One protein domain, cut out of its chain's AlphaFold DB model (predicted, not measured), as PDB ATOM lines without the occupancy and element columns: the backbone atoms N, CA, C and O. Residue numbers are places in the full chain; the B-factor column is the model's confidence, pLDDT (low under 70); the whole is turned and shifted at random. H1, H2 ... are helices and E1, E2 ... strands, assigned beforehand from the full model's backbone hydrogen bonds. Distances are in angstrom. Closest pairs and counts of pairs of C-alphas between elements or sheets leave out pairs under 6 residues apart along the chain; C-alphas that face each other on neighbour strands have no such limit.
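Overview. This is residues 11 to 91 of the 91 residues of the protein "SHOCT domain-containing protein" of Oxalobacteraceae bacterium (UniProt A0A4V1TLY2). A small strand hairpin, E1 and E2, and a helical hairpin, H2 and H3, are separate pieces joined by a long wandering stretch, of which residues 29 to 59, with short H1, stand free. The 81 printed residues, under half in named elements, run E1, E2, H1, H2, H3; the class is mixed, the sheet E1 - E2 antiparallel. The whole is extended, radius of gyration of the C-alphas 21.2 A, spanning 61 by 29 by 26 A.

Arrangement. E1, residues 11 to 14, and E2, residues 20 to 24, form an antiparallel hairpin at 165 degrees; N 11 and O 23 are within hydrogen-bond range, 2.9 A. H2, residues 60 to 72, and H3, residues 78 to 89, touch as a helical hairpin, opposite ways at a shallow tilt of 3 degrees; their closest C-alphas, of Leu 67 and Phe 81, are 6.5 A apart. Both are apart from E1 and E2. H1, residues 42 to 45, touches no helix. Every O i to N i+4 pair is within hydrogen-bond range in H2 and H3; H1 is too short for one.

Along the chain. E1 begins at C-alpha 11 (145.495, 277.799, 232.816). E2 measures 13.8 A, H2 18.4 A and H3 16.5 A, ending at C-alpha 89 (176.189, 266.195, 233.807).

Size, cuts and confidence. The C-alphas farthest apart, of Gln 36 and Gln 78, are 61.3 A apart. The links E2 to H1 and H1 to H2 are long. The printed part has no cut; pLDDT is under 70 for 43 residues, among them 21 to 58.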
ATOM      1  N   TRP A  11     146.554 278.795 232.891       70.12
ATOM      2  CA  TRP A  11     145.495 277.799 232.816       70.12
ATOM      3  C   TRP A  11     146.077 276.410 233.067       70.12
ATOM      4  O   TRP A  11     147.213 276.123 232.692       70.12
ATOM      5  N   ILE A  12     145.285 275.558 233.715       75.00
ATOM      6  CA  ILE A  12     145.553 274.129 233.863       75.00
ATOM      7  C   ILE A  12     144.373 273.397 233.225       75.00
ATOM      8  O   ILE A  12     143.231 273.616 233.624       75.00
ATOM      9  N   MET A  13     144.636 272.537 232.243       67.12
ATOM     10  CA  MET A  13     143.631 271.665 231.633       67.12
ATOM     11  C   MET A  13     144.020 270.218 231.902       67.12
ATOM     12  O   MET A  13     145.143 269.813 231.610       67.12
ATOM     13  N   SER A  14     143.087 269.451 232.456       78.38
ATOM     14  CA  SER A  14     143.205 267.999 232.564       78.38
ATOM     15  C   SER A  14     142.356 267.372 231.471       78.38
ATOM     16  O   SER A  14     141.166 267.674 231.378       78.38
ATOM     17  N   ASP A  15     142.944 266.499 230.659       73.81
ATOM     18  CA  ASP A  15     142.156 265.642 229.775       73.81
ATOM     19  C   ASP A  15     141.578 264.433 230.539       73.81
ATOM     20  O   ASP A  15     141.937 264.162 231.690       73.81
ATOM     21  N   GLY A  16     140.655 263.706 229.901       67.69
ATOM     22  CA  GLY A  16     140.024 262.507 230.470       67.69
ATOM     23  C   GLY A  16     140.967 261.309 230.655       67.69
ATOM     24  O   GLY A  16     140.552 260.312 231.238       67.69
ATOM     25  N   ASN A  17     142.217 261.405 230.191       72.94
ATOM     26  CA  ASN A  17     143.268 260.406 230.386       72.94
ATOM     27  C   ASN A  17     144.220 260.779 231.538       72.94
ATOM     28  O   ASN A  17     145.171 260.047 231.806       72.94
ATOM     29  N   GLY A  18     143.963 261.892 232.238       68.88
ATOM     30  CA  GLY A  18     144.767 262.351 233.370       68.88
ATOM     31  C   GLY A  18     146.031 263.113 232.973       68.88
ATOM     32  O   GLY A  18     146.878 263.367 233.831       68.88
ATOM     33  N   THR A  19     146.182 263.502 231.704       66.75
ATOM     34  CA  THR A  19     147.281 264.377 231.289       66.75
ATOM     35  C   THR A  19     146.978 265.803 231.722       66.75
ATOM     36  O   THR A  19     145.922 266.351 231.399       66.75
ATOM     37  N   ILE A  20     147.929 266.426 232.417       78.31
ATOM     38  CA  ILE A  20     147.839 267.822 232.837       78.31
ATOM     39  C   ILE A  20     148.620 268.694 231.854       78.31
ATOM     40  O   ILE A  20     149.835 268.558 231.722       78.31
ATOM     41  N   SER A  21     147.923 269.610 231.188       65.81
ATOM     42  CA  SER A  21     148.513 270.657 230.353       65.81
ATOM     43  C   SER A  21     148.453 271.996 231.080       65.81
ATOM     44  O   SER A  21     147.425 272.335 231.668       65.81
ATOM     45  N   MET A  22     149.549 272.754 231.044       66.81
ATOM     46  CA  MET A  22     149.646 274.081 231.658       66.81
ATOM     47  C   MET A  22     150.142 275.089 230.624       66.81
ATOM     48  O   MET A  22     151.045 274.773 229.851       66.81
ATOM     49  N   GLY A  23     149.583 276.296 230.627       67.69
ATOM     50  CA  GLY A  23     150.012 277.378 229.740       67.69
ATOM     51  C   GLY A  23     149.805 278.751 230.371       67.69
ATOM     52  O   GLY A  23     148.966 278.918 231.261       67.69
ATOM     53  N   GLN A  24     150.574 279.745 229.929       66.75
ATOM     54  CA  GLN A  24     150.374 281.127 230.372       66.75
ATOM     55  C   GLN A  24     149.232 281.768 229.571       66.75
ATOM     56  O   GLN A  24     149.117 281.550 228.367       66.75
ATOM     57  N   GLN A  25     148.395 282.599 230.205       57.12
ATOM     58  CA  GLN A  25     147.273 283.281 229.529       57.12
ATOM     59  C   GLN A  25     147.707 284.164 228.347       57.12
ATOM     60  O   GLN A  25     146.870 284.521 227.523       57.12
ATOM     61  N   GLY A  26     148.993 284.520 228.244       56.66
ATOM     62  CA  GLY A  26     149.527 285.284 227.115       56.66
ATOM     63  C   GLY A  26     149.612 284.502 225.799       56.66
ATOM     64  O   GLY A  26     149.687 285.119 224.743       56.66
ATOM     65  N   GLU A  27     149.578 283.168 225.838       52.94
ATOM     66  CA  GLU A  27     149.853 282.317 224.668       52.94
ATOM     67  C   GLU A  27     148.584 281.837 223.944       52.94
ATOM     68  O   GLU A  27     148.666 281.228 222.881       52.94
ATOM     69  N   THR A  28     147.397 282.152 224.471       50.56
ATOM     70  CA  THR A  28     146.101 281.790 223.869       50.56
ATOM     71  C   THR A  28     145.163 282.985 223.706       50.56
ATOM     72  O   THR A  28     143.946 282.844 223.803       50.56
ATOM     73  N   MET A  29     145.690 284.169 223.375       46.19
ATOM     74  CA  MET A  29     144.857 285.226 222.785       46.19
ATOM     75  C   MET A  29     144.613 284.895 221.305       46.19
ATOM     76  O   MET A  29     145.210 285.463 220.394       46.19
ATOM     77  N   SER A  30     143.758 283.900 221.070       48.88
ATOM     78  CA  SER A  30     143.204 283.654 219.744       48.88
ATOM     79  C   SER A  30     142.342 284.859 219.371       48.88
ATOM     80  O   SER A  30     141.561 285.349 220.186       48.88
ATOM     81  N   THR A  31     142.488 285.348 218.146       52.06
ATOM     82  CA  THR A  31     141.889 286.568 217.569       52.06
ATOM     83  C   THR A  31     140.348 286.603 217.533       52.06
ATOM     84  O   THR A  31     139.767 287.417 216.821       52.06
ATOM     85  N   CYS A  32     139.674 285.728 218.276       51.38
ATOM     86  CA  CYS A  32     138.222 285.665 218.426       51.38
ATOM     87  C   CYS A  32     137.711 286.432 219.666       51.38
ATOM     88  O   CYS A  32     136.502 286.570 219.826       51.38
ATOM     89  N   ASP A  33     138.601 286.928 220.534       54.94
ATOM     90  CA  ASP A  33     138.266 287.543 221.833       54.94
ATOM     91  C   ASP A  33     138.086 289.078 221.754       54.94
ATOM     92  O   ASP A  33     138.528 289.840 222.612       54.94
ATOM     93  N   THR A  34     137.442 289.560 220.684       56.19
ATOM     94  CA  THR A  34     137.013 290.969 220.529       56.19
ATOM     95  C   THR A  34     135.636 291.222 221.167       56.19
ATOM     96  O   THR A  34     134.963 292.203 220.850       56.19
ATOM     97  N   GLY A  35     135.181 290.313 222.032       55.53
ATOM     98  CA  GLY A  35     133.916 290.385 222.753       55.53
ATOM     99  C   GLY A  35     134.157 290.654 224.233       55.53
ATOM    100  O   GLY A  35     135.094 290.131 224.821       55.53
ATOM    101  N   GLN A  36     133.324 291.508 224.821       54.88
ATOM    102  CA  GLN A  36     133.361 291.948 226.215       54.88
ATOM    103  C   GLN A  36     133.772 290.825 227.185       54.88
ATOM    104  O   GLN A  36     133.052 289.843 227.354       54.88
ATOM    105  N   ARG A  37     134.934 290.992 227.832       57.44
ATOM    106  CA  ARG A  37     135.424 290.062 228.856       57.44
ATOM    107  C   ARG A  37     134.367 289.924 229.946       57.44
ATOM    108  O   ARG A  37     134.040 290.907 230.609       57.44
ATOM    109  N   ALA A  38     133.840 288.716 230.115       58.91
ATOM    110  CA  ALA A  38     132.940 288.409 231.214       58.91
ATOM    111  C   ALA A  38     133.669 288.673 232.538       58.91
ATOM    112  O   ALA A  38     134.810 288.241 232.727       58.91
ATOM    113  N   GLU A  39     133.028 289.417 233.437       58.50
ATOM    114  CA  GLU A  39     133.604 289.715 234.742       58.50
ATOM    115  C   GLU A  39     133.826 288.413 235.519       58.50
ATOM    116  O   GLU A  39     132.940 287.560 235.611       58.50
ATOM    117  N   LEU A  40     135.030 288.262 236.077       56.72
ATOM    118  CA  LEU A  40     135.355 287.163 236.980       56.72
ATOM    119  C   LEU A  40     134.338 287.141 238.127       56.72
ATOM    120  O   LEU A  40     134.153 288.149 238.819       56.72
ATOM    121  N   GLN A  41     133.690 285.989 238.315       58.03
ATOM    122  CA  GLN A  41     132.721 285.761 239.386       58.03
ATOM    123  C   GLN A  41     133.354 286.103 240.743       58.03
ATOM    124  O   GLN A  41     134.526 285.804 240.976       58.03
ATOM    125  N   ALA A  42     132.586 286.740 241.633       58.84
ATOM    126  CA  ALA A  42     133.093 287.265 242.906       58.84
ATOM    127  C   ALA A  42     133.763 286.188 243.780       58.84
ATOM    128  O   ALA A  42     134.789 286.461 244.391       58.84
ATOM    129  N   GLU A  43     133.259 284.955 243.741       58.50
ATOM    130  CA  GLU A  43     133.802 283.810 244.486       58.50
ATOM    131  C   GLU A  43     135.261 283.474 244.105       58.50
ATOM    132  O   GLU A  43     136.033 283.009 244.938       58.50
ATOM    133  N   LEU A  44     135.686 283.746 242.860       56.41
ATOM    134  CA  LEU A  44     137.078 283.533 242.435       56.41
ATOM    135  C   LEU A  44     138.025 284.662 242.864       56.41
ATOM    136  O   LEU A  44     139.239 284.481 242.785       56.41
ATOM    137  N   LYS A  45     137.509 285.822 243.296       59.78
ATOM    138  CA  LYS A  45     138.348 286.945 243.755       59.78
ATOM    139  C   LYS A  45     138.917 286.702 245.151       59.78
ATOM    140  O   LYS A  45     140.034 287.132 245.417       59.78
ATOM    141  N   ASP A  46     138.175 285.982 245.990       57.28
ATOM    142  CA  ASP A  46     138.553 285.697 247.377       57.28
ATOM    143  C   ASP A  46     139.195 284.313 247.557       57.28
ATOM    144  O   ASP A  46     139.570 283.932 248.668       57.28
ATOM    145  N   ALA A  47     139.361 283.552 246.469       59.75
ATOM    146  CA  ALA A  47     140.055 282.277 246.527       59.75
ATOM    147  C   ALA A  47     141.518 282.506 246.965       59.75
ATOM    148  O   ALA A  47     142.237 283.273 246.315       59.75
ATOM    149  N   PRO A  48     141.992 281.853 248.047       56.53
ATOM    150  CA  PRO A  48     143.380 281.966 248.460       56.53
ATOM    151  C   PRO A  48     144.260 281.491 247.308       56.53
ATOM    152  O   PRO A  48     144.132 280.358 246.839       56.53
ATOM    153  N   ALA A  49     145.139 282.374 246.835       57.00
ATOM    154  CA  ALA A  49     146.103 282.040 245.804       57.00
ATOM    155  C   ALA A  49     146.933 280.850 246.293       57.00
ATOM    156  O   ALA A  49     147.750 280.975 247.207       57.00
ATOM    157  N   VAL A  50     146.708 279.679 245.695       56.44
ATOM    158  CA  VAL A  50     147.591 278.535 245.884       56.44
ATOM    159  C   VAL A  50     148.904 278.931 245.230       56.44
ATOM    160  O   VAL A  50     149.046 278.891 244.008       56.44
ATOM    161  N   THR A  51     149.864 279.362 246.044       45.44
ATOM    162  CA  THR A  51     151.259 279.441 245.633       45.44
ATOM    163  C   THR A  51     151.696 278.017 245.335       45.44
ATOM    164  O   THR A  51     152.122 277.282 246.225       45.44
ATOM    165  N   LEU A  52     151.545 277.608 244.076       51.25
ATOM    166  CA  LEU A  52     152.318 276.513 243.526       51.25
ATOM    167  C   LEU A  52     153.766 276.952 243.707       51.25
ATOM    168  O   LEU A  52     154.238 277.841 242.997       51.25
ATOM    169  N   ALA A  53     154.426 276.408 244.733       47.31
ATOM    170  CA  ALA A  53     155.867 276.479 244.856       47.31
ATOM    171  C   ALA A  53     156.381 276.038 243.495       47.31
ATOM    172  O   ALA A  53     156.154 274.890 243.105       47.31
ATOM    173  N   GLY A  54     156.913 276.995 242.730       44.72
ATOM    174  CA  GLY A  54     157.353 276.725 241.383       44.72
ATOM    175  C   GLY A  54     158.216 275.484 241.461       44.72
ATOM    176  O   GLY A  54     159.200 275.454 242.203       44.72
ATOM    177  N   THR A  55     157.867 274.462 240.691       50.78
ATOM    178  CA  THR A  55     158.845 273.508 240.190       50.78
ATOM    179  C   THR A  55     159.752 274.283 239.237       50.78
ATOM    180  O   THR A  55     159.817 274.028 238.038       50.78
ATOM    181  N   GLY A  56     160.419 275.306 239.784       48.12
ATOM    182  CA  GLY A  56     161.588 275.915 239.212       48.12
ATOM    183  C   GLY A  56     162.496 274.748 238.942       48.12
ATOM    184  O   GLY A  56     162.722 273.933 239.838       48.12
ATOM    185  N   GLN A  57     162.847 274.622 237.667       53.88
ATOM    186  CA  GLN A  57     163.823 273.691 237.137       53.88
ATOM    187  C   GLN A  57     164.828 273.395 238.243       53.88
ATOM    188  O   GLN A  57     165.631 274.265 238.577       53.88
ATOM    189  N   THR A  58     164.686 272.244 238.905       58.28
ATOM    190  CA  THR A  58     165.640 271.857 239.938       58.28
ATOM    191  C   THR A  58     166.961 271.824 239.213       58.28
ATOM    192  O   THR A  58     167.099 271.081 238.241       58.28
ATOM    193  N   GLY A  59     167.856 272.734 239.584       75.88
ATOM    194  CA  GLY A  59     169.136 272.841 238.930       75.88
ATOM    195  C   GLY A  59     169.864 271.516 239.071       75.88
ATOM    196  O   GLY A  59     169.598 270.705 239.965       75.88
ATOM    197  N   VAL A  60     170.818 271.295 238.175       83.31
ATOM    198  CA  VAL A  60     171.670 270.104 238.220       83.31
ATOM    199  C   VAL A  60     172.315 269.957 239.610       83.31
ATOM    200  O   VAL A  60     172.496 268.844 240.088       83.31
ATOM    201  N   ALA A  61     172.593 271.070 240.302       84.88
ATOM    202  CA  ALA A  61     173.098 271.077 241.672       84.88
ATOM    203  C   ALA A  61     172.100 270.488 242.689       84.88
ATOM    204  O   ALA A  61     172.471 269.594 243.448       84.88
ATOM    205  N   GLU A  62     170.837 270.921 242.676       85.88
ATOM    206  CA  GLU A  62     169.795 270.408 243.572       85.88
ATOM    207  C   GLU A  62     169.472 268.929 243.301       85.88
ATOM    208  O   GLU A  62     169.163 268.172 244.225       85.88
ATOM    209  N   GLU A  63     169.541 268.481 242.043       87.62
ATOM    210  CA  GLU A  63     169.388 267.059 241.703       87.62
ATOM    211  C   GLU A  63     170.567 266.216 242.217       87.62
ATOM    212  O   GLU A  63     170.358 265.130 242.766       87.62
ATOM    213  N   LEU A  64     171.799 266.725 242.111       90.75
ATOM    214  CA  LEU A  64     172.986 266.059 242.655       90.75
ATOM    215  C   LEU A  64     172.954 265.972 244.187       90.75
ATOM    216  O   LEU A  64     173.337 264.941 244.740       90.75
ATOM    217  N   GLU A  65     172.464 267.008 244.871       92.19
ATOM    218  CA  GLU A  65     172.304 267.009 246.329       92.19
ATOM    219  C   GLU A  65     171.295 265.945 246.788       92.19
ATOM    220  O   GLU A  65     171.563 265.177 247.715       92.19
ATOM    221  N   LYS A  66     170.163 265.815 246.081       92.06
ATOM    222  CA  LYS A  66     169.180 264.752 246.345       92.06
ATOM    223  C   LYS A  66     169.784 263.365 246.152       92.06
ATOM    224  O   LYS A  66     169.582 262.494 246.997       92.06
ATOM    225  N   LEU A  67     170.536 263.154 245.073       92.75
ATOM    226  CA  LEU A  67     171.200 261.876 244.812       92.75
ATOM    227  C   LEU A  67     172.237 261.534 245.887       92.75
ATOM    228  O   LEU A  67     172.295 260.386 246.326       92.75
ATOM    229  N   ALA A  68     173.010 262.518 246.354       93.56
ATOM    230  CA  ALA A  68     173.962 262.319 247.443       93.56
ATOM    231  C   ALA A  68     173.233 261.917 248.733       93.56
ATOM    232  O   ALA A  68     173.575 260.909 249.349       93.56
ATOM    233  N   GLY A  69     172.138 262.608 249.065       94.94
ATOM    234  CA  GLY A  69     171.312 262.269 250.222       94.94
ATOM    235  C   GLY A  69     170.687 260.869 250.154       94.94
ATOM    236  O   GLY A  69     170.527 260.218 251.186       94.94
ATOM    237  N   LEU A  70     170.336 260.370 248.964       94.00
ATOM    238  CA  LEU A  70     169.837 258.998 248.786       94.00
ATOM    239  C   LEU A  70     170.940 257.951 248.968       94.00
ATOM    240  O   LEU A  70     170.692 256.899 249.563       94.00
ATOM    241  N   LYS A  71     172.153 258.245 248.490       94.44
ATOM    242  CA  LYS A  71     173.326 257.388 248.673       94.44
ATOM    243  C   LYS A  71     173.712 257.298 250.151       94.44
ATOM    244  O   LYS A  71     173.922 256.199 250.654       94.44
ATOM    245  N   ASP A  72     173.745 258.423 250.861       94.94
ATOM    246  CA  ASP A  72     174.111 258.462 252.283       94.94
ATOM    247  C   ASP A  72     173.094 257.722 253.166       94.94
ATOM    248  O   ASP A  72     173.449 257.135 254.185       94.94
ATOM    249  N   LYS A  73     171.827 257.675 252.738       94.06
ATOM    250  CA  LYS A  73     170.775 256.855 253.361       94.06
ATOM    251  C   LYS A  73     170.862 255.367 253.003       94.06
ATOM    252  O   LYS A  73     170.057 254.588 253.503       94.06
ATOM    253  N   GLY A  74     171.784 254.972 252.123       92.75
ATOM    254  CA  GLY A  74     171.920 253.600 251.632       92.75
ATOM    255  C   GLY A  74     170.764 253.137 250.740       92.75
ATOM    256  O   GLY A  74     170.599 251.937 250.547       92.75
ATOM    257  N   ILE A  75     169.951 254.065 250.218       96.12
ATOM    258  CA  ILE A  75     168.822 253.751 249.325       96.12
ATOM    259  C   ILE A  75     169.336 253.373 247.933       96.12
ATOM    260  O   ILE A  75     168.757 252.514 247.275       96.12
ATOM    261  N   ILE A  76     170.425 254.013 247.502       94.44
ATOM    262  CA  ILE A  76     171.121 253.712 246.251       94.44
ATOM    263  C   ILE A  76     172.579 253.367 246.537       94.44
ATOM    264  O   ILE A  76     173.189 253.876 247.481       94.44
ATOM    265  N   THR A  77     173.154 252.513 245.702       94.50
ATOM    266  CA  THR A  77     174.568 252.145 245.766       94.50
ATOM    267  C   THR A  77     175.462 253.219 245.138       94.50
ATOM    268  O   THR A  77     175.014 254.073 244.370       94.50
ATOM    269  N   GLN A  78     176.767 253.158 245.425       92.50
ATOM    270  CA  GLN A  78     177.758 254.053 244.814       92.50
ATOM    271  C   GLN A  78     177.715 253.992 243.275       92.50
ATOM    272  O   GLN A  78     177.754 255.029 242.622       92.50
ATOM    273  N   ALA A  79     177.573 252.791 242.706       93.00
ATOM    274  CA  ALA A  79     177.527 252.596 241.258       93.00
ATOM    275  C   ALA A  79     176.294 253.257 240.616       93.00
ATOM    276  O   ALA A  79     176.393 253.866 239.552       93.00
ATOM    277  N   GLU A  80     175.138 253.177 241.278       92.38
ATOM    278  CA  GLU A  80     173.901 253.811 240.808       92.38
ATOM    279  C   GLU A  80     173.973 255.336 240.909       92.38
ATOM    280  O   GLU A  80     173.537 256.036 239.993       92.38
ATOM    281  N   PHE A  81     174.577 255.854 241.980       95.69
ATOM    282  CA  PHE A  81     174.847 257.281 242.120       95.69
ATOM    283  C   PHE A  81     175.741 257.798 240.984       95.69
ATOM    284  O   PHE A  81     175.402 258.790 240.337       95.69
ATOM    285  N   ASP A  82     176.847 257.109 240.688       92.81
ATOM    286  CA  ASP A  82     177.795 257.528 239.649       92.81
ATOM    287  C   ASP A  82     177.182 257.476 238.238       92.81
ATOM    288  O   ASP A  82     177.406 258.378 237.420       92.81
ATOM    289  N   ALA A  83     176.342 256.472 237.963       94.25
ATOM    290  CA  ALA A  83     175.606 256.369 236.704       94.25
ATOM    291  C   ALA A  83     174.630 257.544 236.508       94.25
ATOM    292  O   ALA A  83     174.583 258.148 235.432       94.25
ATOM    293  N   GLN A  84     173.879 257.908 237.552       91.50
ATOM    294  CA  GLN A  84     172.926 259.018 237.483       91.50
ATOM    295  C   GLN A  84     173.613 260.385 237.451       91.50
ATOM    296  O   GLN A  84     173.211 261.248 236.670       91.50
ATOM    297  N   LYS A  85     174.700 260.564 238.209       92.31
ATOM    298  CA  LYS A  85     175.546 261.762 238.157       92.31
ATOM    299  C   LYS A  85     176.078 262.011 236.747       92.31
ATOM    300  O   LYS A  85     175.992 263.126 236.244       92.31
ATOM    301  N   THR A  86     176.592 260.972 236.092       92.00
ATOM    302  CA  THR A  86     177.117 261.078 234.721       92.00
ATOM    303  C   THR A  86     176.017 261.456 233.730       92.00
ATOM    304  O   THR A  86     176.217 262.313 232.873       92.00
ATOM    305  N   LYS A  87     174.827 260.861 233.870       89.06
ATOM    306  CA  LYS A  87     173.667 261.181 233.030       89.06
ATOM    307  C   LYS A  87     173.201 262.631 233.198       89.06
ATOM    308  O   LYS A  87     172.835 263.256 232.210       89.06
ATOM    309  N   LEU A  88     173.224 263.153 234.424       88.56
ATOM    310  CA  LEU A  88     172.836 264.533 234.734       88.56
ATOM    311  C   LEU A  88     173.835 265.569 234.206       88.56
ATOM    312  O   LEU A  88     173.418 266.619 233.734       88.56
ATOM    313  N   LEU A  89     175.137 265.276 234.262       88.00
ATOM    314  CA  LEU A  89     176.189 266.195 233.807       88.00
ATOM    315  C   LEU A  89     176.329 266.266 232.277       88.00
ATOM    316  O   LEU A  89     176.869 267.243 231.771       88.00
ATOM    317  N   ASN A  90     175.854 265.251 231.553       85.69
ATOM    318  CA  ASN A  90     175.941 265.166 230.090       85.69
ATOM    319  C   ASN A  90     174.668 265.642 229.362       85.69
ATOM    320  O   ASN A  90     174.495 265.335 228.182       85.69
ATOM    321  N   ARG A  91     173.749 266.302 230.071       69.12
ATOM    322  CA  ARG A  91     172.448 266.732 229.549       69.12
ATOM    323  C   ARG A  91     172.508 268.093 228.856       69.12
ATOM    324  O   ARG A  91     173.293 268.953 229.305       69.12
TER     325      ARG A  91